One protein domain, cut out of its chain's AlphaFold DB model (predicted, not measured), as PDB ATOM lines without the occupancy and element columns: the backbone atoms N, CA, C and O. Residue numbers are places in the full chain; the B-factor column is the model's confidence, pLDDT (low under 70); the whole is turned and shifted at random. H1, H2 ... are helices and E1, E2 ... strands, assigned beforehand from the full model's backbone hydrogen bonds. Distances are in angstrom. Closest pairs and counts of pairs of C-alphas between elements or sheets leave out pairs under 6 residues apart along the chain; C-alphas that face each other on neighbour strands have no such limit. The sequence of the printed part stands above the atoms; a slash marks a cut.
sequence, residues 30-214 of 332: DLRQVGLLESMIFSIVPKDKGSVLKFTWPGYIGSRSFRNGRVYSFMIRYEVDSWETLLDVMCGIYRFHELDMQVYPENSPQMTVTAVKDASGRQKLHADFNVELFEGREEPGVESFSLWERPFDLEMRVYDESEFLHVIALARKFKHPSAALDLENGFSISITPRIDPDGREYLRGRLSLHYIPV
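Overview. This is residues 30 to 214 of the 332 residues of an uncharacterized protein of bacterium CG2_30_54_10 (UniProt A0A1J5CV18). One twisted sheet of seven strands curls round the long helix H2, with H1 and H3 at either side of H2 on the same face; the other face has no named helix. This makes two layers, helices on one face of a sheet. Printed are 185 residues with three named helices and seven named strands, in the order H1 E1 E2 H2 E3 E4 E5 H3 E6 E7. The sheet, E1 E2 E4 E3 E5 E7 E6, is mixed, and so is the class, helices and strands. The whole is compact, with a radius of gyration of the C-alphas of 16.9 A, and spans 48 by 36 by 34 A.

Arrangement. Look first at the parallel neighbours E3, residues 111 to 117, and E5, residues 152 to 158: N 113 and O 155, 2.8 A apart, are within hydrogen-bond range, as are the pairs that follow. E3 forms a hairpin with E4, residues 123 to 138 (N 114 and O 126, 2.9 A). E4 is antiparallel to E2, residues 66 to 80 (N 72 and O 133, 2.8 A), which forms a hairpin with the edge strand E1, residues 50 to 56 (N 53 and O 77, 2.8 A). E5 is antiparallel to E7, residues 201 to 213 (N 154 and O 207, 2.8 A), which forms a hairpin with the edge strand E6, residues 179 to 195 (N 190 and O 204, 2.9 A). The sheet curls round H2, residues 83 to 99. H1, residues 31 to 44, touches H2 with residues 41 to 44 alone, closest at C-alphas 44 and 92, 5.4 A, at a shallow tilt of 24 degrees, opposite ways. H3, residues 161 to 173, touches H2 with residues 167 to 171 alone, closest at C-alphas 167 and 83, 6.9 A, at a steep tilt of 51 degrees, the same way. E2, H2, E3 and E5, H3, E6 are split strand-helix-strand units, each with another strand between its two strands, and right-handed crossovers. Every O i to N i+4 pair is within range in H1 and H3, and 8 of 13 in H2.

Along the chain. Find C-alpha 31 at (20.883, 35.878, -48.778), where H1 begins. H2 runs 26.1 A from C-alpha 83 at (-8.757, 27.981, -37.114). E4 is 42.8 A long, and E7 runs 37.1 A to C-alpha 213 at (-4.350, 47.673, -39.093). E2, 35.3 A, bends by 98 degrees at residue 69, and E6, 34.5 A, by 90 degrees at residue 192.

Size, cuts and confidence. The farthest C-alphas, of Ser 120 and Pro 140, are 54.4 A apart. The printed part has no cut. The links H2 to E3 and E4 to E5 are long. Mean pLDDT of the printed part is 73.6; 59 residues are under 70, among them 95 to 110 and 133 to 151.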
ATOM      1  N   ASP A  30      21.347  39.173 -51.360       63.91
ATOM      2  CA  ASP A  30      19.938  38.886 -51.077       63.91
ATOM      3  C   ASP A  30      19.805  37.767 -50.007       63.91
ATOM      4  O   ASP A  30      18.778  37.641 -49.345       63.91
ATOM      5  N   LEU A  31      20.875  36.995 -49.744       65.69
ATOM      6  CA  LEU A  31      20.883  35.878 -48.778       65.69
ATOM      7  C   LEU A  31      20.610  36.296 -47.322       65.69
ATOM      8  O   LEU A  31      20.072  35.504 -46.552       65.69
ATOM      9  N   ARG A  32      20.984  37.518 -46.913       66.25
ATOM     10  CA  ARG A  32      20.735  37.991 -45.535       66.25
ATOM     11  C   ARG A  32      19.266  38.335 -45.302       66.25
ATOM     12  O   ARG A  32      18.737  37.995 -44.251       66.25
ATOM     13  N   GLN A  33      18.623  38.982 -46.274       66.88
ATOM     14  CA  GLN A  33      17.186  39.276 -46.230       66.88
ATOM     15  C   GLN A  33      16.373  37.982 -46.274       66.88
ATOM     16  O   GLN A  33      15.453  37.808 -45.484       66.88
ATOM     17  N   VAL A  34      16.796  37.034 -47.112       70.94
ATOM     18  CA  VAL A  34      16.248  35.674 -47.159       70.94
ATOM     19  C   VAL A  34      16.350  34.974 -45.800       70.94
ATOM     20  O   VAL A  34      15.350  34.460 -45.311       70.94
ATOM     21  N   GLY A  35      17.517  35.001 -45.148       70.69
ATOM     22  CA  GLY A  35      17.693  34.386 -43.827       70.69
ATOM     23  C   GLY A  35      16.860  35.046 -42.719       70.69
ATOM     24  O   GLY A  35      16.347  34.357 -41.838       70.69
ATOM     25  N   LEU A  36      16.682  36.371 -42.771       73.94
ATOM     26  CA  LEU A  36      15.783  37.084 -41.861       73.94
ATOM     27  C   LEU A  36      14.327  36.660 -42.088       73.94
ATOM     28  O   LEU A  36      13.634  36.336 -41.124       73.94
ATOM     29  N   LEU A  37      13.887  36.607 -43.348       75.69
ATOM     30  CA  LEU A  37      12.528  36.201 -43.688       75.69
ATOM     31  C   LEU A  37      12.254  34.754 -43.278       75.69
ATOM     32  O   LEU A  37      11.218  34.477 -42.682       75.69
ATOM     33  N   GLU A  38      13.197  33.843 -43.519       78.44
ATOM     34  CA  GLU A  38      13.113  32.466 -43.026       78.44
ATOM     35  C   GLU A  38      12.910  32.437 -41.513       78.44
ATOM     36  O   GLU A  38      11.973  31.803 -41.026       78.44
ATOM     37  N   SER A  39      13.730  33.175 -40.759       80.69
ATOM     38  CA  SER A  39      13.577  33.251 -39.306       80.69
ATOM     39  C   SER A  39      12.195  33.767 -38.900       80.69
ATOM     40  O   SER A  39      11.619  33.254 -37.940       80.69
ATOM     41  N   MET A  40      11.649  34.754 -39.616       81.69
ATOM     42  CA  MET A  40      10.314  35.274 -39.331       81.69
ATOM     43  C   MET A  40       9.237  34.225 -39.618       81.69
ATOM     44  O   MET A  40       8.430  33.944 -38.732       81.69
ATOM     45  N   ILE A  41       9.280  33.575 -40.786       84.19
ATOM     46  CA  ILE A  41       8.361  32.502 -41.200       84.19
ATOM     47  C   ILE A  41       8.258  31.409 -40.129       84.19
ATOM     48  O   ILE A  41       7.149  31.038 -39.733       84.19
ATOM     49  N   PHE A  42       9.396  30.933 -39.617       85.38
ATOM     50  CA  PHE A  42       9.440  29.891 -38.584       85.38
ATOM     51  C   PHE A  42       9.006  30.364 -37.189       85.38
ATOM     52  O   PHE A  42       8.735  29.525 -36.331       85.38
ATOM     53  N   SER A  43       8.952  31.676 -36.948       86.31
ATOM     54  CA  SER A  43       8.558  32.265 -35.660       86.31
ATOM     55  C   SER A  43       7.085  32.668 -35.571       86.31
ATOM     56  O   SER A  43       6.597  32.893 -34.467       86.31
ATOM     57  N   ILE A  44       6.377  32.743 -36.707       85.94
ATOM     58  CA  ILE A  44       4.960  33.135 -36.754       85.94
ATOM     59  C   ILE A  44       4.079  32.172 -35.954       85.94
ATOM     60  O   ILE A  44       3.184  32.612 -35.239       85.94
ATOM     61  N   VAL A  45       4.331  30.866 -36.062       85.88
ATOM     62  CA  VAL A  45       3.533  29.852 -35.374       85.88
ATOM     63  C   VAL A  45       4.276  29.329 -34.140       85.88
ATOM     64  O   VAL A  45       5.408  28.847 -34.262       85.88
ATOM     65  N   PRO A  46       3.675  29.387 -32.938       84.94
ATOM     66  CA  PRO A  46       4.222  28.708 -31.770       84.94
ATOM     67  C   PRO A  46       4.344  27.200 -32.023       84.94
ATOM     68  O   PRO A  46       3.425  26.577 -32.556       84.94
ATOM     69  N   LYS A  47       5.472  26.596 -31.624       84.69
ATOM     70  CA  LYS A  47       5.782  25.176 -31.906       84.69
ATOM     71  C   LYS A  47       4.768  24.188 -31.325       84.69
ATOM     72  O   LYS A  47       4.684  23.056 -31.786       84.69
ATOM     73  N   ASP A  48       4.053  24.592 -30.283       84.69
ATOM     74  CA  ASP A  48       2.995  23.826 -29.629       84.69
ATOM     75  C   ASP A  48       1.654  23.892 -30.375       84.69
ATOM     76  O   ASP A  48       0.845  22.979 -30.225       84.69
ATOM     77  N   LYS A  49       1.448  24.916 -31.213       86.81
ATOM     78  CA  LYS A  49       0.207  25.145 -31.972       86.81
ATOM     79  C   LYS A  49       0.312  24.786 -33.453       86.81
ATOM     80  O   LYS A  49      -0.693  24.565 -34.128       86.81
ATOM     81  N   GLY A  50       1.531  24.698 -33.977       88.81
ATOM     82  CA  GLY A  50       1.755  24.336 -35.367       88.81
ATOM     83  C   GLY A  50       3.215  24.358 -35.792       88.81
ATOM     84  O   GLY A  50       4.135  24.489 -34.985       88.81
ATOM     85  N   SER A  51       3.429  24.188 -37.091       90.25
ATOM     86  CA  SER A  51       4.756  24.170 -37.696       90.25
ATOM     87  C   SER A  51       4.715  24.576 -39.166       90.25
ATOM     88  O   SER A  51       3.663  24.587 -39.804       90.25
ATOM     89  N   VAL A  52       5.882  24.902 -39.717       89.12
ATOM     90  CA  VAL A  52       6.068  25.085 -41.160       89.12
ATOM     91  C   VAL A  52       6.402  23.722 -41.763       89.12
ATOM     92  O   VAL A  52       7.433  23.137 -41.430       89.12
ATOM     93  N   LEU A  53       5.549  23.212 -42.652       80.56
ATOM     94  CA  LEU A  53       5.746  21.918 -43.318       80.56
ATOM     95  C   LEU A  53       6.610  22.024 -44.571       80.56
ATOM     96  O   LEU A  53       7.393  21.128 -44.884       80.56
ATOM     97  N   LYS A  54       6.407  23.092 -45.343       76.00
ATOM     98  CA  LYS A  54       7.074  23.291 -46.625       76.00
ATOM     99  C   LYS A  54       7.281  24.770 -46.862       76.00
ATOM    100  O   LYS A  54       6.436  25.594 -46.536       76.00
ATOM    101  N   PHE A  55       8.409  25.076 -47.474       76.00
ATOM    102  CA  PHE A  55       8.755  26.417 -47.876       76.00
ATOM    103  C   PHE A  55       9.631  26.341 -49.124       76.00
ATOM    104  O   PHE A  55      10.557  25.526 -49.179       76.00
ATOM    105  N   THR A  56       9.301  27.113 -50.160       70.56
ATOM    106  CA  THR A  56      10.010  27.055 -51.448       70.56
ATOM    107  C   THR A  56      10.450  28.432 -51.908       70.56
ATOM    108  O   THR A  56       9.647  29.146 -52.493       70.56
ATOM    109  N   TRP A  57      11.728  28.773 -51.763       66.81
ATOM    110  CA  TRP A  57      12.282  29.925 -52.474       66.81
ATOM    111  C   TRP A  57      12.368  29.633 -53.973       66.81
ATOM    112  O   TRP A  57      13.113  28.725 -54.365       66.81
ATOM    113  N   PRO A  58      11.672  30.375 -54.845       63.44
ATOM    114  CA  PRO A  58      12.033  30.359 -56.248       63.44
ATOM    115  C   PRO A  58      13.349  31.132 -56.426       63.44
ATOM    116  O   PRO A  58      13.760  31.943 -55.592       63.44
ATOM    117  N   GLY A  59      13.980  30.944 -57.579       59.84
ATOM    118  CA  GLY A  59      14.876  31.978 -58.088       59.84
ATOM    119  C   GLY A  59      14.095  33.238 -58.477       59.84
ATOM    120  O   GLY A  59      12.894  33.166 -58.730       59.84
ATOM    121  N   TYR A  60      14.764  34.389 -58.562       67.81
ATOM    122  CA  TYR A  60      14.088  35.621 -58.973       67.81
ATOM    123  C   TYR A  60      13.651  35.531 -60.436       67.81
ATOM    124  O   TYR A  60      14.365  34.986 -61.286       67.81
ATOM    125  N   ILE A  61      12.479  36.085 -60.723       63.62
ATOM    126  CA  ILE A  61      11.849  36.023 -62.048       63.62
ATOM    127  C   ILE A  61      12.003  37.379 -62.778       63.62
ATOM    128  O   ILE A  61      11.981  37.448 -64.003       63.62
ATOM    129  N   GLY A  62      12.326  38.451 -62.040       58.16
ATOM    130  CA  GLY A  62      12.357  39.826 -62.556       58.16
ATOM    131  C   GLY A  62      10.939  40.361 -62.772       58.16
ATOM    132  O   GLY A  62       9.998  39.581 -62.870       58.16
ATOM    133  N   SER A  63      10.766  41.682 -62.823       60.50
ATOM    134  CA  SER A  63       9.447  42.286 -63.041       60.50
ATOM    135  C   SER A  63       9.435  43.267 -64.205       60.50
ATOM    136  O   SER A  63      10.390  44.012 -64.410       60.50
ATOM    137  N   ARG A  64       8.333  43.261 -64.965       55.94
ATOM    138  CA  ARG A  64       8.005  44.307 -65.951       55.94
ATOM    139  C   ARG A  64       7.258  45.482 -65.320       55.94
ATOM    140  O   ARG A  64       7.238  46.556 -65.900       55.94
ATOM    141  N   SER A  65       6.669  45.256 -64.151       53.50
ATOM    142  CA  SER A  65       5.879  46.219 -63.381       53.50
ATOM    143  C   SER A  65       6.748  47.152 -62.532       53.50
ATOM    144  O   SER A  65       6.243  48.088 -61.926       53.50
ATOM    145  N   PHE A  66       8.064  46.910 -62.485       56.97
ATOM    146  CA  PHE A  66       8.997  47.669 -61.660       56.97
ATOM    147  C   PHE A  66      10.359  47.827 -62.330       56.97
ATOM    148  O   PHE A  66      10.966  46.853 -62.791       56.97
ATOM    149  N   ARG A  67      10.911  49.044 -62.295       56.19
ATOM    150  CA  ARG A  67      12.225  49.327 -62.882       56.19
ATOM    151  C   ARG A  67      13.304  48.631 -62.082       56.19
ATOM    152  O   ARG A  67      13.484  48.912 -60.900       56.19
ATOM    153  N   ASN A  68      14.060  47.761 -62.750       59.19
ATOM    154  CA  ASN A  68      15.075  46.917 -62.116       59.19
ATOM    155  C   ASN A  68      14.513  46.056 -60.969       59.19
ATOM    156  O   ASN A  68      15.276  45.618 -60.109       59.19
ATOM    157  N   GLY A  69      13.195  45.827 -60.958       64.69
ATOM    158  CA  GLY A  69      12.523  45.124 -59.883       64.69
ATOM    159  C   GLY A  69      12.752  43.619 -59.942       64.69
ATOM    160  O   GLY A  69      12.745  43.009 -61.019       64.69
ATOM    161  N   ARG A  70      12.934  43.000 -58.779       68.06
ATOM    162  CA  ARG A  70      12.974  41.548 -58.617       68.06
ATOM    163  C   ARG A  70      11.748  41.094 -57.857       68.06
ATOM    164  O   ARG A  70      11.388  41.686 -56.852       68.06
ATOM    165  N   VAL A  71      11.153  40.019 -58.352       69.69
ATOM    166  CA  VAL A  71      10.051  39.318 -57.697       69.69
ATOM    167  C   VAL A  71      10.529  37.915 -57.361       69.69
ATOM    168  O   VAL A  71      11.126  37.232 -58.208       69.69
ATOM    169  N   TYR A  72      10.269  37.514 -56.124       71.94
ATOM    170  CA  TYR A  72      10.554  36.200 -55.571       71.94
ATOM    171  C   TYR A  72       9.227  35.579 -55.103       71.94
ATOM    172  O   TYR A  72       8.812  35.792 -53.969       71.94
ATOM    173  N   SER A  73       8.547  34.829 -55.972       72.81
ATOM    174  CA  SER A  73       7.281  34.125 -55.683       72.81
ATOM    175  C   SER A  73       7.463  32.773 -54.975       72.81
ATOM    176  O   SER A  73       7.770  31.758 -55.606       72.81
ATOM    177  N   PHE A  74       7.257  32.712 -53.668       74.19
ATOM    178  CA  PHE A  74       7.397  31.489 -52.883       74.19
ATOM    179  C   PHE A  74       6.065  30.996 -52.326       74.19
ATOM    180  O   PHE A  74       5.059  31.695 -52.306       74.19
ATOM    181  N   MET A  75       6.064  29.749 -51.866       80.19
ATOM    182  CA  MET A  75       4.938  29.178 -51.142       80.19
ATOM    183  C   MET A  75       5.388  28.784 -49.745       80.19
ATOM    184  O   MET A  75       6.466  28.203 -49.574       80.19
ATOM    185  N   ILE A  76       4.553  29.110 -48.761       84.06
ATOM    186  CA  ILE A  76       4.691  28.668 -47.379       84.06
ATOM    187  C   ILE A  76       3.520  27.746 -47.063       84.06
ATOM    188  O   ILE A  76       2.365  28.123 -47.246       84.06
ATOM    189  N   ARG A  77       3.816  26.557 -46.545       88.69
ATOM    190  CA  ARG A  77       2.817  25.647 -45.994       88.69
ATOM    191  C   ARG A  77       2.943  25.596 -44.486       88.69
ATOM    192  O   ARG A  77       3.962  25.121 -43.976       88.69
ATOM    193  N   TYR A  78       1.886  25.993 -43.797       91.25
ATOM    194  CA  TYR A  78       1.736  25.796 -42.361       91.25
ATOM    195  C   TYR A  78       0.859  24.578 -42.071       91.25
ATOM    196  O   TYR A  78      -0.106  24.308 -42.783       91.25
ATOM    197  N   GLU A  79       1.190  23.864 -41.002       92.88
ATOM    198  CA  GLU A  79       0.281  22.961 -40.306       92.88
ATOM    199  C   GLU A  79      -0.060  23.577 -38.957       92.88
ATOM    200  O   GLU A  79       0.839  23.830 -38.157       92.88
ATOM    201  N   VAL A  80      -1.341  23.805 -38.699       93.56
ATOM    202  CA  VAL A  80      -1.826  24.367 -37.433       93.56
ATOM    203  C   VAL A  80      -2.920  23.495 -36.836       93.56
ATOM    204  O   VAL A  80      -3.532  22.676 -37.520       93.56
ATOM    205  N   ASP A  81      -3.138  23.621 -35.535       91.00
ATOM    206  CA  ASP A  81      -4.096  22.803 -34.788       91.00
ATOM    207  C   ASP A  81      -5.541  23.326 -34.797       91.00
ATOM    208  O   ASP A  81      -6.451  22.584 -34.437       91.00
ATOM    209  N   SER A  82      -5.752  24.580 -35.196       89.50
ATOM    210  CA  SER A  82      -7.024  25.286 -35.030       89.50
ATOM    211  C   SER A  82      -7.178  26.434 -36.026       89.50
ATOM    212  O   SER A  82      -6.194  26.957 -36.559       89.50
ATOM    213  N   TRP A  83      -8.428  26.837 -36.264       87.19
ATOM    214  CA  TRP A  83      -8.757  27.981 -37.114       87.19
ATOM    215  C   TRP A  83      -8.294  29.295 -36.489       87.19
ATOM    216  O   TRP A  83      -7.795  30.160 -37.194       87.19
ATOM    217  N   GLU A  84      -8.376  29.428 -35.169       88.62
ATOM    218  CA  GLU A  84      -7.885  30.593 -34.435       88.62
ATOM    219  C   GLU A  84      -6.379  30.778 -34.632       88.62
ATOM    220  O   GLU A  84      -5.934  31.864 -34.997       88.62
ATOM    221  N   THR A  85      -5.602  29.697 -34.492       90.44
ATOM    222  CA  THR A  85      -4.161  29.737 -34.779       90.44
ATOM    223  C   THR A  85      -3.901  30.075 -36.244       90.44
ATOM    224  O   THR A  85      -2.934  30.765 -36.549       90.44
ATOM    225  N   LEU A  86      -4.753  29.628 -37.170       90.06
ATOM    226  CA  LEU A  86      -4.602  29.994 -38.573       90.06
ATOM    227  C   LEU A  86      -4.802  31.494 -38.811       90.06
ATOM    228  O   LEU A  86      -4.008  32.097 -39.527       90.06
ATOM    229  N   LEU A  87      -5.825  32.097 -38.202       86.94
ATOM    230  CA  LEU A  87      -6.070  33.539 -38.292       86.94
ATOM    231  C   LEU A  87      -4.905  34.337 -37.672       86.94
ATOM    232  O   LEU A  87      -4.455  35.317 -38.266       86.94
ATOM    233  N   ASP A  88      -4.335  33.866 -36.556       86.62
ATOM    234  CA  ASP A  88      -3.101  34.431 -35.985       86.62
ATOM    235  C   ASP A  88      -1.920  34.336 -36.969       86.62
ATOM    236  O   ASP A  88      -1.194  35.311 -37.173       86.62
ATOM    237  N   VAL A  89      -1.738  33.181 -37.621       87.38
ATOM    238  CA  VAL A  89      -0.697  32.981 -38.644       87.38
ATOM    239  C   VAL A  89      -0.891  33.948 -39.811       87.38
ATOM    240  O   VAL A  89       0.084  34.548 -40.259       87.38
ATOM    241  N   MET A  90      -2.127  34.164 -40.268       83.56
ATOM    242  CA  MET A  90      -2.441  35.140 -41.318       83.56
ATOM    243  C   MET A  90      -2.018  36.557 -40.910       83.56
ATOM    244  O   MET A  90      -1.337  37.238 -41.677       83.56
ATOM    245  N   CYS A  91      -2.325  36.982 -39.681       79.25
ATOM    246  CA  CYS A  91      -1.866  38.270 -39.153       79.25
ATOM    247  C   CYS A  91      -0.346  38.337 -38.943       79.25
ATOM    248  O   CYS A  91       0.245  39.413 -39.046       79.25
ATOM    249  N   GLY A  92       0.310  37.213 -38.661       79.00
ATOM    250  CA  GLY A  92       1.767  37.123 -38.613       79.00
ATOM    251  C   GLY A  92       2.403  37.324 -39.989       79.00
ATOM    252  O   GLY A  92       3.353  38.094 -40.108       79.00
ATOM    253  N   ILE A  93       1.844  36.693 -41.028       78.94
ATOM    254  CA  ILE A  93       2.283  36.852 -42.424       78.94
ATOM    255  C   ILE A  93       2.043  38.285 -42.901       78.94
ATOM    256  O   ILE A  93       2.869  38.807 -43.643       78.94
ATOM    257  N   TYR A  94       0.990  38.965 -42.427       71.38
ATOM    258  CA  TYR A  94       0.803  40.392 -42.706       71.38
ATOM    259  C   TYR A  94       2.048  41.210 -42.373       71.38
ATOM    260  O   TYR A  94       2.435  42.042 -43.181       71.38
ATOM    261  N   ARG A  95       2.742  40.951 -41.253       67.38
ATOM    262  CA  ARG A  95       3.947  41.708 -40.839       67.38
ATOM    263  C   ARG A  95       5.076  41.702 -41.873       67.38
ATOM    264  O   ARG A  95       5.984  42.516 -41.783       67.38
ATOM    265  N   PHE A  96       5.018  40.829 -42.873       69.31
ATOM    266  CA  PHE A  96       5.932  40.861 -44.009       69.31
ATOM    267  C   PHE A  96       5.801  42.124 -44.867       69.31
ATOM    268  O   PHE A  96       6.781  42.497 -45.505       69.31
ATOM    269  N   HIS A  97       4.658  42.822 -44.849       56.91
ATOM    270  CA  HIS A  97       4.502  44.110 -45.540       56.91
ATOM    271  C   HIS A  97       5.562  45.144 -45.107       56.91
ATOM    272  O   HIS A  97       5.971  45.965 -45.920       56.91
ATOM    273  N   GLU A  98       6.079  45.057 -43.872       56.44
ATOM    274  CA  GLU A  98       7.154  45.920 -43.348       56.44
ATOM    275  C   GLU A  98       8.516  45.689 -44.039       56.44
ATOM    276  O   GLU A  98       9.465  46.438 -43.814       56.44
ATOM    277  N   LEU A  99       8.631  44.645 -44.870       57.75
ATOM    278  CA  LEU A  99       9.839  44.256 -45.603       57.75
ATOM    279  C   LEU A  99       9.709  44.465 -47.125       57.75
ATOM    280  O   LEU A  99      10.350  43.741 -47.886       57.75
ATOM    281  N   ASP A 100       8.868  45.410 -47.569       56.72
ATOM    282  CA  ASP A 100       8.528  45.650 -48.986       56.72
ATOM    283  C   ASP A 100       7.969  44.393 -49.692       56.72
ATOM    284  O   ASP A 100       8.144  44.174 -50.893       56.72
ATOM    285  N   MET A 101       7.287  43.522 -48.940       55.22
ATOM    286  CA  MET A 101       6.654  42.324 -49.489       55.22
ATOM    287  C   MET A 101       5.222  42.611 -49.927       55.22
ATOM    288  O   MET A 101       4.381  43.057 -49.145       55.22
ATOM    289  N   GLN A 102       4.941  42.280 -51.183       52.59
ATOM    290  CA  GLN A 102       3.627  42.382 -51.803       52.59
ATOM    291  C   GLN A 102       3.273  41.029 -52.384       52.59
ATOM    292  O   GLN A 102       4.101  40.410 -53.040       52.59
ATOM    293  N   VAL A 103       2.045  40.572 -52.191       48.34
ATOM    294  CA  VAL A 103       1.591  39.328 -52.806       48.34
ATOM    295  C   VAL A 103       0.629  39.676 -53.931       48.34
ATOM    296  O   VAL A 103      -0.356  40.380 -53.711       48.34
ATOM    297  N   TYR A 104       0.904  39.164 -55.128       49.97
ATOM    298  CA  TYR A 104       0.110  39.470 -56.309       49.97
ATOM    299  C   TYR A 104      -1.137  38.575 -56.391       49.97
ATOM    300  O   TYR A 104      -1.007  37.348 -56.447       49.97
ATOM    301  N   PRO A 105      -2.352  39.160 -56.438       43.53
ATOM    302  CA  PRO A 105      -3.608  38.406 -56.499       43.53
ATOM    303  C   PRO A 105      -3.831  37.650 -57.814       43.53
ATOM    304  O   PRO A 105      -4.648  36.736 -57.869       43.53
ATOM    305  N   GLU A 106      -3.161  38.052 -58.898       46.56
ATOM    306  CA  GLU A 106      -3.655  37.780 -60.255       46.56
ATOM    307  C   GLU A 106      -3.575  36.308 -60.706       46.56
ATOM    308  O   GLU A 106      -4.224  35.956 -61.688       46.56
ATOM    309  N   ASN A 107      -2.838  35.425 -60.014       41.31
ATOM    310  CA  ASN A 107      -2.494  34.104 -60.573       41.31
ATOM    311  C   ASN A 107      -2.922  32.855 -59.773       41.31
ATOM    312  O   ASN A 107      -2.690  31.745 -60.250       41.31
ATOM    313  N   SER A 108      -3.548  32.961 -58.596       49.03
ATOM    314  CA  SER A 108      -3.992  31.795 -57.798       49.03
ATOM    315  C   SER A 108      -4.820  32.256 -56.592       49.03
ATOM    316  O   SER A 108      -4.619  33.393 -56.169       49.03
ATOM    317  N   PRO A 109      -5.679  31.415 -55.960       54.28
ATOM    318  CA  PRO A 109      -6.092  31.698 -54.586       54.28
ATOM    319  C   PRO A 109      -4.845  32.006 -53.755       54.28
ATOM    320  O   PRO A 109      -3.862  31.249 -53.773       54.28
ATOM    321  N   GLN A 110      -4.872  33.155 -53.091       67.94
ATOM    322  CA  GLN A 110      -3.739  33.670 -52.329       67.94
ATOM    323  C   GLN A 110      -3.469  32.770 -51.117       67.94
ATOM    324  O   GLN A 110      -2.320  32.574 -50.717       67.94
ATOM    325  N   MET A 111      -4.530  32.128 -50.619       78.88
ATOM    326  CA  MET A 111      -4.482  31.149 -49.549       78.88
ATOM    327  C   MET A 111      -5.418  29.968 -49.830       78.88
ATOM    328  O   MET A 111      -6.573  30.148 -50.215       78.88
ATOM    329  N   THR A 112      -4.931  28.744 -49.626       83.69
ATOM    330  CA  THR A 112      -5.752  27.524 -49.666       83.69
ATOM    331  C   THR A 112      -5.610  26.748 -48.368       83.69
ATOM    332  O   THR A 112      -4.495  26.480 -47.932       83.69
ATOM    333  N   VAL A 113      -6.728  26.332 -47.773       88.06
ATOM    334  CA  VAL A 113      -6.739  25.576 -46.514       88.06
ATOM    335  C   VAL A 113      -7.424  24.233 -46.696       88.06
ATOM    336  O   VAL A 113      -8.507  24.138 -47.273       88.06
ATOM    337  N   THR A 114      -6.785  23.184 -46.189       87.69
ATOM    338  CA  THR A 114      -7.323  21.822 -46.162       87.69
ATOM    339  C   THR A 114      -7.307  21.290 -44.736       87.69
ATOM    340  O   THR A 114      -6.255  21.256 -44.101       87.69
ATOM    341  N   ALA A 115      -8.460  20.844 -44.244       85.19
ATOM    342  CA  ALA A 115      -8.536  20.095 -42.998       85.19
ATOM    343  C   ALA A 115      -8.051  18.654 -43.215       85.19
ATOM    344  O   ALA A 115      -8.580  17.922 -44.051       85.19
ATOM    345  N   VAL A 116      -7.062  18.228 -42.438       83.50
ATOM    346  CA  VAL A 116      -6.519  16.865 -42.441       83.50
ATOM    347  C   VAL A 116      -6.648  16.255 -41.050       83.50
ATOM    348  O   VAL A 116      -6.799  16.967 -40.059       83.50
ATOM    349  N   LYS A 117      -6.606  14.927 -40.953       80.56
ATOM    350  CA  LYS A 117      -6.518  14.236 -39.662       80.56
ATOM    351  C   LYS A 117      -5.133  13.629 -39.528       80.56
ATOM    352  O   LYS A 117      -4.655  12.989 -40.460       80.56
ATOM    353  N   ASP A 118      -4.502  13.833 -38.381       77.25
ATOM    354  CA  ASP A 118      -3.238  13.175 -38.076       77.25
ATOM    355  C   ASP A 118      -3.449  11.689 -37.723       77.25
ATOM    356  O   ASP A 118      -4.575  11.195 -37.613       77.25
ATOM    357  N   ALA A 119      -2.347  10.963 -37.517       76.69
ATOM    358  CA  ALA A 119      -2.377   9.542 -37.160       76.69
ATOM    359  C   ALA A 119      -3.101   9.249 -35.828       76.69
ATOM    360  O   ALA A 119      -3.492   8.109 -35.583       76.69
ATOM    361  N   SER A 120      -3.289  10.258 -34.970       77.69
ATOM    362  CA  SER A 120      -4.041  10.158 -33.714       77.69
ATOM    363  C   SER A 120      -5.527  10.502 -33.870       77.69
ATOM    364  O   SER A 120      -6.283  10.444 -32.900       77.69
ATOM    365  N   GLY A 121      -5.959  10.854 -35.085       75.81
ATOM    366  CA  GLY A 121      -7.323  11.263 -35.399       75.81
ATOM    367  C   GLY A 121      -7.635  12.720 -35.057       75.81
ATOM    368  O   GLY A 121      -8.784  13.137 -35.223       75.81
ATOM    369  N   ARG A 122      -6.649  13.506 -34.604       82.50
ATOM    370  CA  ARG A 122      -6.827  14.938 -34.338       82.50
ATOM    371  C   ARG A 122      -6.847  15.703 -35.651       82.50
ATOM    372  O   ARG A 122      -6.069  15.416 -36.559       82.50
ATOM    373  N   GLN A 123      -7.737  16.683 -35.744       83.94
ATOM    374  CA  GLN A 123      -7.783  17.576 -36.891       83.94
ATOM    375  C   GLN A 123      -6.574  18.518 -36.868       83.94
ATOM    376  O   GLN A 123      -6.200  19.050 -35.824       83.94
ATOM    377  N   LYS A 124      -5.975  18.708 -38.038       90.25
ATOM    378  CA  LYS A 124      -4.968  19.719 -38.343       90.25
ATOM    379  C   LYS A 124      -5.411  20.472 -39.588       90.25
ATOM    380  O   LYS A 124      -6.128  19.928 -40.426       90.25
ATOM    381  N   LEU A 125      -4.986  21.716 -39.724       91.44
ATOM    382  CA  LEU A 125      -5.228  22.521 -40.913       91.44
ATOM    383  C   LEU A 125      -3.912  22.682 -41.659       91.44
ATOM    384  O   LEU A 125      -2.931  23.164 -41.095       91.44
ATOM    385  N   HIS A 126      -3.890  22.277 -42.923       91.69
ATOM    386  CA  HIS A 126      -2.795  22.559 -43.845       91.69
ATOM    387  C   HIS A 126      -3.150  23.806 -44.639       91.69
ATOM    388  O   HIS A 126      -4.102  23.786 -45.419       91.69
ATOM    389  N   ALA A 127      -2.398  24.879 -44.424       89.44
ATOM    390  CA  ALA A 127      -2.609  26.169 -45.058       89.44
ATOM    391  C   ALA A 127      -1.447  26.502 -45.993       89.44
ATOM    392  O   ALA A 127      -0.308  26.651 -45.549       89.44
ATOM    393  N   ASP A 128      -1.757  26.608 -47.280       86.06
ATOM    394  CA  ASP A 128      -0.842  27.014 -48.337       86.06
ATOM    395  C   ASP A 128      -1.013  28.505 -48.613       86.06
ATOM    396  O   ASP A 128      -2.084  28.938 -49.039       86.06
ATOM    397  N   PHE A 129       0.054  29.268 -48.399       81.12
ATOM    398  CA  PHE A 129       0.146  30.689 -48.705       81.12
ATOM    399  C   PHE A 129       1.038  30.872 -49.923       81.12
ATOM    400  O   PHE A 129       2.211  30.492 -49.892       81.12
ATOM    401  N   ASN A 130       0.494  31.467 -50.980       76.00
ATOM    402  CA  ASN A 130       1.293  31.947 -52.099       76.00
ATOM    403  C   ASN A 130       1.733  33.371 -51.755       76.00
ATOM    404  O   ASN A 130       0.881  34.215 -51.512       76.00
ATOM    405  N   VAL A 131       3.038  33.623 -51.673       73.88
ATOM    406  CA  VAL A 131       3.609  34.899 -51.218       73.88
ATOM    407  C   VAL A 131       4.633  35.367 -52.238       73.88
ATOM    408  O   VAL A 131       5.374  34.559 -52.793       73.88
ATOM    409  N   GLU A 132       4.718  36.672 -52.471       72.12
ATOM    410  CA  GLU A 132       5.784  37.236 -53.287       72.12
ATOM    411  C   GLU A 132       6.584  38.257 -52.470       72.12
ATOM    412  O   GLU A 132       6.053  39.001 -51.647       72.12
ATOM    413  N   LEU A 133       7.905  38.227 -52.626       69.19
ATOM    414  CA  LEU A 133       8.809  39.251 -52.108       69.19
ATOM    415  C   LEU A 133       9.241  40.123 -53.280       69.19
ATOM    416  O   LEU A 133       9.614  39.603 -54.337       69.19
ATOM    417  N   PHE A 134       9.211  41.434 -53.075       68.62
ATOM    418  CA  PHE A 134       9.563  42.411 -54.084       68.62
ATOM    419  C   PHE A 134      10.807  43.219 -53.664       68.62
ATOM    420  O   PHE A 134      10.971  43.577 -52.506       68.62
ATOM    421  N   GLU A 135      11.715  43.486 -54.607       64.19
ATOM    422  CA  GLU A 135      12.871  44.386 -54.438       64.19
ATOM    423  C   GLU A 135      12.893  45.356 -55.626       64.19
ATOM    424  O   GLU A 135      13.123  44.923 -56.756       64.19
ATOM    425  N   GLY A 136      12.697  46.660 -55.411       60.84
ATOM    426  CA  GLY A 136      12.801  47.673 -56.470       60.84
ATOM    427  C   GLY A 136      11.998  48.943 -56.187       60.84
ATOM    428  O   GLY A 136      11.484  49.127 -55.092       60.84
ATOM    429  N   ARG A 137      11.906  49.842 -57.173       59.06
ATOM    430  CA  ARG A 137      11.004  51.007 -57.120       59.06
ATOM    431  C   ARG A 137       9.845  50.788 -58.079       59.06
ATOM    432  O   ARG A 137      10.076  50.301 -59.189       59.06
ATOM    433  N   GLU A 138       8.644  51.170 -57.653       59.44
ATOM    434  CA  GLU A 138       7.447  51.207 -58.500       59.44
ATOM    435  C   GLU A 138       7.746  51.908 -59.831       59.44
ATOM    436  O   GLU A 138       8.383  52.969 -59.868       59.44
ATOM    437  N   GLU A 139       7.329  51.296 -60.944       59.09
ATOM    438  CA  GLU A 139       7.239  52.026 -62.209       59.09
ATOM    439  C   GLU A 139       6.166  53.110 -62.047       59.09
ATOM    440  O   GLU A 139       5.046  52.799 -61.637       59.09
ATOM    441  N   PRO A 140       6.447  54.376 -62.396       55.50
ATOM    442  CA  PRO A 140       5.412  55.399 -62.424       55.50
ATOM    443  C   PRO A 140       4.228  54.951 -63.297       55.50
ATOM    444  O   PRO A 140       4.411  54.664 -64.480       55.50
ATOM    445  N   GLY A 141       3.025  54.909 -62.720       52.84
ATOM    446  CA  GLY A 141       1.799  54.489 -63.408       52.84
ATOM    447  C   GLY A 141       1.471  52.995 -63.316       52.84
ATOM    448  O   GLY A 141       0.449  52.585 -63.860       52.84
ATOM    449  N   VAL A 142       2.290  52.192 -62.630       53.12
ATOM    450  CA  VAL A 142       1.922  50.831 -62.232       53.12
ATOM    451  C   VAL A 142       1.487  50.872 -60.779       53.12
ATOM    452  O   VAL A 142       2.292  51.159 -59.899       53.12
ATOM    453  N   GLU A 143       0.206  50.616 -60.533       49.56
ATOM    454  CA  GLU A 143      -0.273  50.493 -59.167       49.56
ATOM    455  C   GLU A 143       0.294  49.211 -58.548       49.56
ATOM    456  O   GLU A 143       0.087  48.110 -59.064       49.56
ATOM    457  N   SER A 144       1.043  49.361 -57.460       48.94
ATOM    458  CA  SER A 144       1.578  48.251 -56.692       48.94
ATOM    459  C   SER A 144       0.904  48.264 -55.329       48.94
ATOM    460  O   SER A 144       0.807  49.313 -54.701       48.94
ATOM    461  N   PHE A 145       0.352  47.123 -54.926       47.47
ATOM    462  CA  PHE A 145      -0.421  47.026 -53.695       47.47
ATOM    463  C   PHE A 145       0.026  45.828 -52.892       47.47
ATOM    464  O   PHE A 145       0.327  44.757 -53.432       47.47
ATOM    465  N   SER A 146       0.017  45.992 -51.577       53.81
ATOM    466  CA  SER A 146       0.098  44.844 -50.690       53.81
ATOM    467  C   SER A 146      -1.197  44.030 -50.787       53.81
ATOM    468  O   SER A 146      -2.279  44.589 -50.963       53.81
ATOM    469  N   LEU A 147      -1.117  42.706 -50.596       50.47
ATOM    470  CA  LEU A 147      -2.295  41.815 -50.529       50.47
ATOM    471  C   LEU A 147      -3.353  42.289 -49.534       50.47
ATOM    472  O   LEU A 147      -4.497  41.864 -49.575       50.47
ATOM    473  N   TRP A 148      -2.899  43.089 -48.585       58.59
ATOM    474  CA  TRP A 148      -3.600  43.489 -47.391       58.59
ATOM    475  C   TRP A 148      -4.207  44.887 -47.496       58.59
ATOM    476  O   TRP A 148      -4.932  45.290 -46.598       58.59
ATOM    477  N   GLU A 149      -3.919  45.606 -48.585       60.06
ATOM    478  CA  GLU A 149      -4.580  46.866 -48.953       60.06
ATOM    479  C   GLU A 149      -5.858  46.620 -49.768       60.06
ATOM    480  O   GLU A 149      -6.585  47.554 -50.103       60.06
ATOM    481  N   ARG A 150      -6.109  45.357 -50.132       64.88
ATOM    482  CA  ARG A 150      -7.289  44.913 -50.862       64.88
ATOM    483  C   ARG A 150      -7.848  43.630 -50.244       64.88
ATOM    484  O   ARG A 150      -7.150  42.936 -49.507       64.88
ATOM    485  N   PRO A 151      -9.101  43.295 -50.554       69.31
ATOM    486  CA  PRO A 151      -9.682  42.014 -50.198       69.31
ATOM    487  C   PRO A 151      -8.932  40.878 -50.885       69.31
ATOM    488  O   PRO A 151      -8.518  40.991 -52.044       69.31
ATOM    489  N   PHE A 152      -8.770  39.774 -50.171       71.12
ATOM    490  CA  PHE A 152      -8.073  38.593 -50.645       71.12
ATOM    491  C   PHE A 152      -8.913  37.338 -50.417       71.12
ATOM    492  O   PHE A 152      -9.617  37.200 -49.415       71.12
ATOM    493  N   ASP A 153      -8.822  36.401 -51.354       76.44
ATOM    494  CA  ASP A 153      -9.626  35.186 -51.342       76.44
ATOM    495  C   ASP A 153      -8.935  34.082 -50.534       76.44
ATOM    496  O   ASP A 153      -7.883  33.546 -50.908       76.44
ATOM    497  N   LEU A 154      -9.588  33.686 -49.444       82.88
ATOM    498  CA  LEU A 154      -9.331  32.451 -48.722       82.88
ATOM    499  C   LEU A 154     -10.179  31.328 -49.332       82.88
ATOM    500  O   LEU A 154     -11.406  31.327 -49.220       82.88
ATOM    501  N   GLU A 155      -9.523  30.344 -49.947       87.56
ATOM    502  CA  GLU A 155     -10.175  29.127 -50.434       87.56
ATOM    503  C   GLU A 155     -10.036  27.990 -49.413       87.56
ATOM    504  O   GLU A 155      -8.949  27.672 -48.934       87.56
ATOM    505  N   MET A 156     -11.147  27.338 -49.093       88.00
ATOM    506  CA  MET A 156     -11.221  26.269 -48.105       88.00
ATOM    507  C   MET A 156     -11.773  24.998 -48.734       88.00
ATOM    508  O   MET A 156     -12.777  25.020 -49.453       88.00
ATOM    509  N   ARG A 157     -11.151  23.866 -48.407       88.00
ATOM    510  CA  ARG A 157     -11.718  22.538 -48.648       88.00
ATOM    511  C   ARG A 157     -12.502  22.118 -47.417       88.00
ATOM    512  O   ARG A 157     -11.913  21.825 -46.381       88.00
ATOM    513  N   VAL A 158     -13.820  22.138 -47.543       81.88
ATOM    514  CA  VAL A 158     -14.763  21.952 -46.443       81.88
ATOM    515  C   VAL A 158     -15.495  20.631 -46.630       81.88
ATOM    516  O   VAL A 158     -16.037  20.375 -47.699       81.88
ATOM    517  N   TYR A 159     -15.559  19.803 -45.592       79.06
ATOM    518  CA  TYR A 159     -16.271  18.518 -45.662       79.06
ATOM    519  C   TYR A 159     -17.696  18.602 -45.088       79.06
ATOM    520  O   TYR A 159     -18.527  17.740 -45.371       79.06
ATOM    521  N   ASP A 160     -17.991  19.664 -44.335       76.44
ATOM    522  CA  ASP A 160     -19.301  19.980 -43.759       76.44
ATOM    523  C   ASP A 160     -19.532  21.503 -43.767       76.44
ATOM    524  O   ASP A 160     -18.695  22.260 -43.285       76.44
ATOM    525  N   GLU A 161     -20.667  21.988 -44.272       73.31
ATOM    526  CA  GLU A 161     -20.997  23.422 -44.270       73.31
ATOM    527  C   GLU A 161     -20.979  24.036 -42.873       73.31
ATOM    528  O   GLU A 161     -20.728  25.236 -42.736       73.31
ATOM    529  N   SER A 162     -21.242  23.234 -41.837       73.56
ATOM    530  CA  SER A 162     -21.172  23.702 -40.455       73.56
ATOM    531  C   SER A 162     -19.767  24.196 -40.083       73.56
ATOM    532  O   SER A 162     -19.644  25.187 -39.360       73.56
ATOM    533  N   GLU A 163     -18.721  23.585 -40.650       76.00
ATOM    534  CA  GLU A 163     -17.327  24.003 -40.493       76.00
ATOM    535  C   GLU A 163     -17.081  25.345 -41.187       76.00
ATOM    536  O   GLU A 163     -16.508  26.253 -40.590       76.00
ATOM    537  N   PHE A 164     -17.586  25.531 -42.407       78.94
ATOM    538  CA  PHE A 164     -17.436  26.806 -43.113       78.94
ATOM    539  C   PHE A 164     -18.126  27.963 -42.384       78.94
ATOM    540  O   PHE A 164     -17.547  29.038 -42.216       78.94
ATOM    541  N   LEU A 165     -19.344  27.730 -41.886       75.38
ATOM    542  CA  LEU A 165     -20.064  28.701 -41.061       75.38
ATOM    543  C   LEU A 165     -19.317  29.041 -39.770       75.38
ATOM    544  O   LEU A 165     -19.312  30.197 -39.345       75.38
ATOM    545  N   HIS A 166     -18.699  28.044 -39.141       78.50
ATOM    546  CA  HIS A 166     -17.904  28.254 -37.941       78.50
ATOM    547  C   HIS A 166     -16.704  29.168 -38.216       78.50
ATOM    548  O   HIS A 166     -16.456  30.091 -37.446       78.50
ATOM    549  N   VAL A 167     -16.025  28.981 -39.349       79.75
ATOM    550  CA  VAL A 167     -14.880  29.815 -39.742       79.75
ATOM    551  C   VAL A 167     -15.286  31.252 -40.035       79.75
ATOM    552  O   VAL A 167     -14.608  32.168 -39.578       79.75
ATOM    553  N   ILE A 168     -16.422  31.470 -40.707       78.25
ATOM    554  CA  ILE A 168     -16.984  32.819 -40.885       78.25
ATOM    555  C   ILE A 168     -17.192  33.492 -39.523       78.25
ATOM    556  O   ILE A 168     -16.786  34.636 -39.323       78.25
ATOM    557  N   ALA A 169     -17.810  32.782 -38.576       76.69
ATOM    558  CA  ALA A 169     -18.077  33.317 -37.244       76.69
ATOM    559  C   ALA A 169     -16.786  33.645 -36.475       76.69
ATOM    560  O   ALA A 169     -16.726  34.673 -35.799       76.69
ATOM    561  N   LEU A 170     -15.755  32.801 -36.595       79.88
ATOM    562  CA  LEU A 170     -14.443  33.045 -35.999       79.88
ATOM    563  C   LEU A 170     -13.764  34.267 -36.613       79.88
ATOM    564  O   LEU A 170     -13.362  35.152 -35.866       79.88
ATOM    565  N   ALA A 171     -13.699  34.358 -37.944       79.00
ATOM    566  CA  ALA A 171     -13.057  35.472 -38.638       79.00
ATOM    567  C   ALA A 171     -13.690  36.828 -38.274       79.00
ATOM    568  O   ALA A 171     -12.962  37.764 -37.968       79.00
ATOM    569  N   ARG A 172     -15.029  36.923 -38.176       74.19
ATOM    570  CA  ARG A 172     -15.716  38.171 -37.762       74.19
ATOM    571  C   ARG A 172     -15.456  38.578 -36.312       74.19
ATOM    572  O   ARG A 172     -15.532  39.756 -35.974       74.19
ATOM    573  N   LYS A 173     -15.239  37.603 -35.426       75.62
ATOM    574  CA  LYS A 173     -15.004  37.828 -33.987       75.62
ATOM    575  C   LYS A 173     -13.523  37.897 -33.642       75.62
ATOM    576  O   LYS A 173     -13.183  38.131 -32.481       75.62
ATOM    577  N   PHE A 174     -12.663  37.668 -34.625       78.12
ATOM    578  CA  PHE A 174     -11.236  37.594 -34.434       78.12
ATOM    579  C   PHE A 174     -10.691  38.955 -34.003       78.12
ATOM    580  O   PHE A 174     -10.970  39.989 -34.610       78.12
ATOM    581  N   LYS A 175      -9.922  38.950 -32.915       70.75
ATOM    582  CA  LYS A 175      -9.276  40.139 -32.365       70.75
ATOM    583  C   LYS A 175      -7.797  39.848 -32.214       70.75
ATOM    584  O   LYS A 175      -7.432  38.985 -31.419       70.75
ATOM    585  N   HIS A 176      -6.963  40.602 -32.916       72.19
ATOM    586  CA  HIS A 176      -5.517  40.512 -32.793       72.19
ATOM    587  C   HIS A 176      -4.942  41.865 -32.333       72.19
ATOM    588  O   HIS A 176      -5.439  42.914 -32.739       72.19
ATOM    589  N   PRO A 177      -3.891  41.898 -31.490       72.12
ATOM    590  CA  PRO A 177      -3.372  43.156 -30.937       72.12
ATOM    591  C   PRO A 177      -2.918  44.186 -31.979       72.12
ATOM    592  O   PRO A 177      -2.924  45.379 -31.701       72.12
ATOM    593  N   SER A 178      -2.503  43.730 -33.161       66.81
ATOM    594  CA  SER A 178      -2.031  44.596 -34.248       66.81
ATOM    595  C   SER A 178      -2.995  44.688 -35.433       66.81
ATOM    596  O   SER A 178      -2.696  45.411 -36.378       66.81
ATOM    597  N   ALA A 179      -4.102  43.937 -35.416       71.81
ATOM    598  CA  ALA A 179      -4.940  43.727 -36.594       71.81
ATOM    599  C   ALA A 179      -6.394  43.385 -36.259       71.81
ATOM    600  O   ALA A 179      -6.669  42.682 -35.284       71.81
ATOM    601  N   ALA A 180      -7.298  43.744 -37.158       75.00
ATOM    602  CA  ALA A 180      -8.571  43.064 -37.324       75.00
ATOM    603  C   ALA A 180      -8.639  42.423 -38.716       75.00
ATOM    604  O   ALA A 180      -7.958  42.853 -39.650       75.00
ATOM    605  N   LEU A 181      -9.458  41.383 -38.836       73.88
ATOM    606  CA  LEU A 181      -9.872  40.849 -40.124       73.88
ATOM    607  C   LEU A 181     -11.326  41.238 -40.317       73.88
ATOM    608  O   LEU A 181     -12.173  40.911 -39.486       73.88
ATOM    609  N   ASP A 182     -11.590  41.943 -41.402       73.31
ATOM    610  CA  ASP A 182     -12.938  42.139 -41.883       73.31
ATOM    611  C   ASP A 182     -13.245  41.083 -42.939       73.31
ATOM    612  O   ASP A 182     -12.387  40.678 -43.725       73.31
ATOM    613  N   LEU A 183     -14.473  40.597 -42.923       70.56
ATOM    614  CA  LEU A 183     -14.980  39.748 -43.984       70.56
ATOM    615  C   LEU A 183     -15.707  40.676 -44.931       70.56
ATOM    616  O   LEU A 183     -16.818  41.108 -44.622       70.56
ATOM    617  N   GLU A 184     -15.085  40.966 -46.070       63.88
ATOM    618  CA  GLU A 184     -15.779  41.707 -47.105       63.88
ATOM    619  C   GLU A 184     -17.022  40.944 -47.566       63.88
ATOM    620  O   GLU A 184     -17.137  39.727 -47.419       63.88
ATOM    621  N   ASN A 185     -17.947  41.729 -48.105       61.16
ATOM    622  CA  ASN A 185     -19.351  41.530 -48.453       61.16
ATOM    623  C   ASN A 185     -19.836  40.167 -48.998       61.16
ATOM    624  O   ASN A 185     -21.019  40.056 -49.298       61.16
ATOM    625  N   GLY A 186     -19.039  39.111 -49.145       70.38
ATOM    626  CA  GLY A 186     -19.536  37.842 -49.661       70.38
ATOM    627  C   GLY A 186     -18.729  36.611 -49.286       70.38
ATOM    628  O   GLY A 186     -17.514  36.624 -49.101       70.38
ATOM    629  N   PHE A 187     -19.442  35.493 -49.240       81.81
ATOM    630  CA  PHE A 187     -18.849  34.163 -49.240       81.81
ATOM    631  C   PHE A 187     -19.495  33.305 -50.318       81.81
ATOM    632  O   PHE A 187     -20.621  33.562 -50.749       81.81
ATOM    633  N   SER A 188     -18.822  32.227 -50.708       83.31
ATOM    634  CA  SER A 188     -19.453  31.176 -51.506       83.31
ATOM    635  C   SER A 188     -19.107  29.783 -51.001       83.31
ATOM    636  O   SER A 188     -18.011  29.541 -50.504       83.31
ATOM    637  N   ILE A 189     -20.056  28.862 -51.133       83.31
ATOM    638  CA  ILE A 189     -19.858  27.425 -50.962       83.31
ATOM    639  C   ILE A 189     -20.303  26.777 -52.263       83.31
ATOM    640  O   ILE A 189     -21.451  26.921 -52.675       83.31
ATOM    641  N   SER A 190     -19.397  26.058 -52.910       83.44
ATOM    642  CA  SER A 190     -19.628  25.464 -54.226       83.44
ATOM    643  C   SER A 190     -19.233  23.995 -54.239       83.44
ATOM    644  O   SER A 190     -18.237  23.593 -53.633       83.44
ATOM    645  N   ILE A 191     -20.007  23.177 -54.947       79.69
ATOM    646  CA  ILE A 191     -19.622  21.795 -55.220       79.69
ATOM    647  C   ILE A 191     -18.533  21.800 -56.283       79.69
ATOM    648  O   ILE A 191     -18.637  22.470 -57.310       79.69
ATOM    649  N   THR A 192     -17.487  21.021 -56.042       78.81
ATOM    650  CA  THR A 192     -16.372  20.859 -56.968       78.81
ATOM    651  C   THR A 192     -16.278  19.405 -57.426       78.81
ATOM    652  O   THR A 192     -16.512  18.502 -56.628       78.81
ATOM    653  N   PRO A 193     -15.906  19.144 -58.694       70.19
ATOM    654  CA  PRO A 193     -15.594  17.790 -59.157       70.19
ATOM    655  C   PRO A 193     -14.235  17.291 -58.636       70.19
ATOM    656  O   PRO A 193     -13.826  16.172 -58.935       70.19
ATOM    657  N   ARG A 194     -13.481  18.137 -57.923       76.69
ATOM    658  CA  ARG A 194     -12.163  17.792 -57.386       76.69
ATOM    659  C   ARG A 194     -12.314  16.962 -56.114       76.69
ATOM    660  O   ARG A 194     -13.056  17.338 -55.215       76.69
ATOM    661  N   ILE A 195     -11.518  15.905 -56.028       74.31
ATOM    662  CA  ILE A 195     -11.319  15.105 -54.819       74.31
ATOM    663  C   ILE A 195     -10.075  15.586 -54.076       74.31
ATOM    664  O   ILE A 195      -9.153  16.151 -54.678       74.31
ATOM    665  N   ASP A 196     -10.074  15.436 -52.757       73.62
ATOM    666  CA  ASP A 196      -8.881  15.689 -51.960       73.62
ATOM    667  C   ASP A 196      -7.808  14.604 -52.234       73.62
ATOM    668  O   ASP A 196      -8.091  13.590 -52.882       73.62
ATOM    669  N   PRO A 197      -6.555  14.794 -51.780       67.94
ATOM    670  CA  PRO A 197      -5.502  13.789 -51.941       67.94
ATOM    671  C   PRO A 197      -5.808  12.427 -51.294       67.94
ATOM    672  O   PRO A 197      -5.204  11.432 -51.690       67.94
ATOM    673  N   ASP A 198      -6.742  12.380 -50.342       70.69
ATOM    674  CA  ASP A 198      -7.187  11.168 -49.647       70.69
ATOM    675  C   ASP A 198      -8.385  10.494 -50.353       70.69
ATOM    676  O   ASP A 198      -8.932   9.511 -49.852       70.69
ATOM    677  N   GLY A 199      -8.813  11.009 -51.512       74.62
ATOM    678  CA  GLY A 199      -9.918  10.477 -52.309       74.62
ATOM    679  C   GLY A 199     -11.319  10.861 -51.822       74.62
ATOM    680  O   GLY A 199     -12.298  10.264 -52.266       74.62
ATOM    681  N   ARG A 200     -11.445  11.836 -50.921       76.06
ATOM    682  CA  ARG A 200     -12.725  12.318 -50.389       76.06
ATOM    683  C   ARG A 200     -13.252  13.498 -51.199       76.06
ATOM    684  O   ARG A 200     -12.508  14.399 -51.595       76.06
ATOM    685  N   GLU A 201     -14.563  13.509 -51.403       77.56
ATOM    686  CA  GLU A 201     -15.277  14.669 -51.929       77.56
ATOM    687  C   GLU A 201     -15.313  15.785 -50.877       77.56
ATOM    688  O   GLU A 201     -15.449  15.525 -49.679       77.56
ATOM    689  N   TYR A 202     -15.201  17.031 -51.329       79.50
ATOM    690  CA  TYR A 202     -15.288  18.212 -50.477       79.50
ATOM    691  C   TYR A 202     -16.045  19.336 -51.187       79.50
ATOM    692  O   TYR A 202     -16.160  19.377 -52.413       79.50
ATOM    693  N   LEU A 203     -16.550  20.276 -50.398       82.44
ATOM    694  CA  LEU A 203     -17.110  21.542 -50.848       82.44
ATOM    695  C   LEU A 203     -16.003  22.589 -50.897       82.44
ATOM    696  O   LEU A 203     -15.179  22.693 -49.987       82.44
ATOM    697  N   ARG A 204     -15.997  23.402 -51.948       86.56
ATOM    698  CA  ARG A 204     -15.101  24.549 -52.045       86.56
ATOM    699  C   ARG A 204     -15.779  25.761 -51.420       86.56
ATOM    700  O   ARG A 204     -16.689  26.335 -52.022       86.56
ATOM    701  N   GLY A 205     -15.328  26.126 -50.226       86.69
ATOM    702  CA  GLY A 205     -15.676  27.374 -49.558       86.69
ATOM    703  C   GLY A 205     -14.745  28.505 -49.993       86.69
ATOM    704  O   GLY A 205     -13.549  28.275 -50.164       86.69
ATOM    705  N   ARG A 206     -15.266  29.715 -50.183       86.88
ATOM    706  CA  ARG A 206     -14.468  30.922 -50.434       86.88
ATOM    707  C   ARG A 206     -14.943  32.085 -49.590       86.88
ATOM    708  O   ARG A 206     -16.146  32.344 -49.532       86.88
ATOM    709  N   LEU A 207     -13.986  32.778 -48.992       82.31
ATOM    710  CA  LEU A 207     -14.179  33.958 -48.161       82.31
ATOM    711  C   LEU A 207     -13.289  35.071 -48.694       82.31
ATOM    712  O   LEU A 207     -12.106  34.822 -48.909       82.31
ATOM    713  N   SER A 208     -13.842  36.269 -48.874       78.69
ATOM    714  CA  SER A 208     -13.028  37.449 -49.150       78.69
ATOM    715  C   SER A 208     -12.730  38.152 -47.832       78.69
ATOM    716  O   SER A 208     -13.639  38.553 -47.106       78.69
ATOM    717  N   LEU A 209     -11.455  38.210 -47.473       77.50
ATOM    718  CA  LEU A 209     -10.979  38.789 -46.227       77.50
ATOM    719  C   LEU A 209     -10.252  40.090 -46.525       77.50
ATOM    720  O   LEU A 209      -9.510  40.177 -47.495       77.50
ATOM    721  N   HIS A 210     -10.420  41.080 -45.663       77.12
ATOM    722  CA  HIS A 210      -9.699  42.338 -45.723       77.12
ATOM    723  C   HIS A 210      -9.015  42.592 -44.382       77.12
ATOM    724  O   HIS A 210      -9.583  42.366 -43.314       77.12
ATOM    725  N   TYR A 211      -7.757  43.009 -44.427       75.56
ATOM    726  CA  TYR A 211      -6.979  43.262 -43.224       75.56
ATOM    727  C   TYR A 211      -7.109  44.727 -42.814       75.56
ATOM    728  O   TYR A 211      -6.930  45.620 -43.633       75.56
ATOM    729  N   ILE A 212      -7.356  44.978 -41.527       74.62
ATOM    730  CA  ILE A 212      -7.456  46.334 -40.976       74.62
ATOM    731  C   ILE A 212      -6.377  46.521 -39.894       74.62
ATOM    732  O   ILE A 212      -6.459  45.880 -38.839       74.62
ATOM    733  N   PRO A 213      -5.362  47.382 -40.106       70.25
ATOM    734  CA  PRO A 213      -4.350  47.673 -39.093       70.25
ATOM    735  C   PRO A 213      -4.933  48.497 -37.933       70.25
ATOM    736  O   PRO A 213      -5.767  49.377 -38.124       70.25
ATOM    737  N   VAL A 214      -4.455  48.254 -36.709       69.62
ATOM    738  CA  VAL A 214      -4.958  48.905 -35.473       69.62
ATOM    739  C   VAL A 214      -4.313  50.292 -35.215       69.62
ATOM    740  O   VAL A 214      -4.475  50.875 -34.149       69.62
TER     741      VAL A 214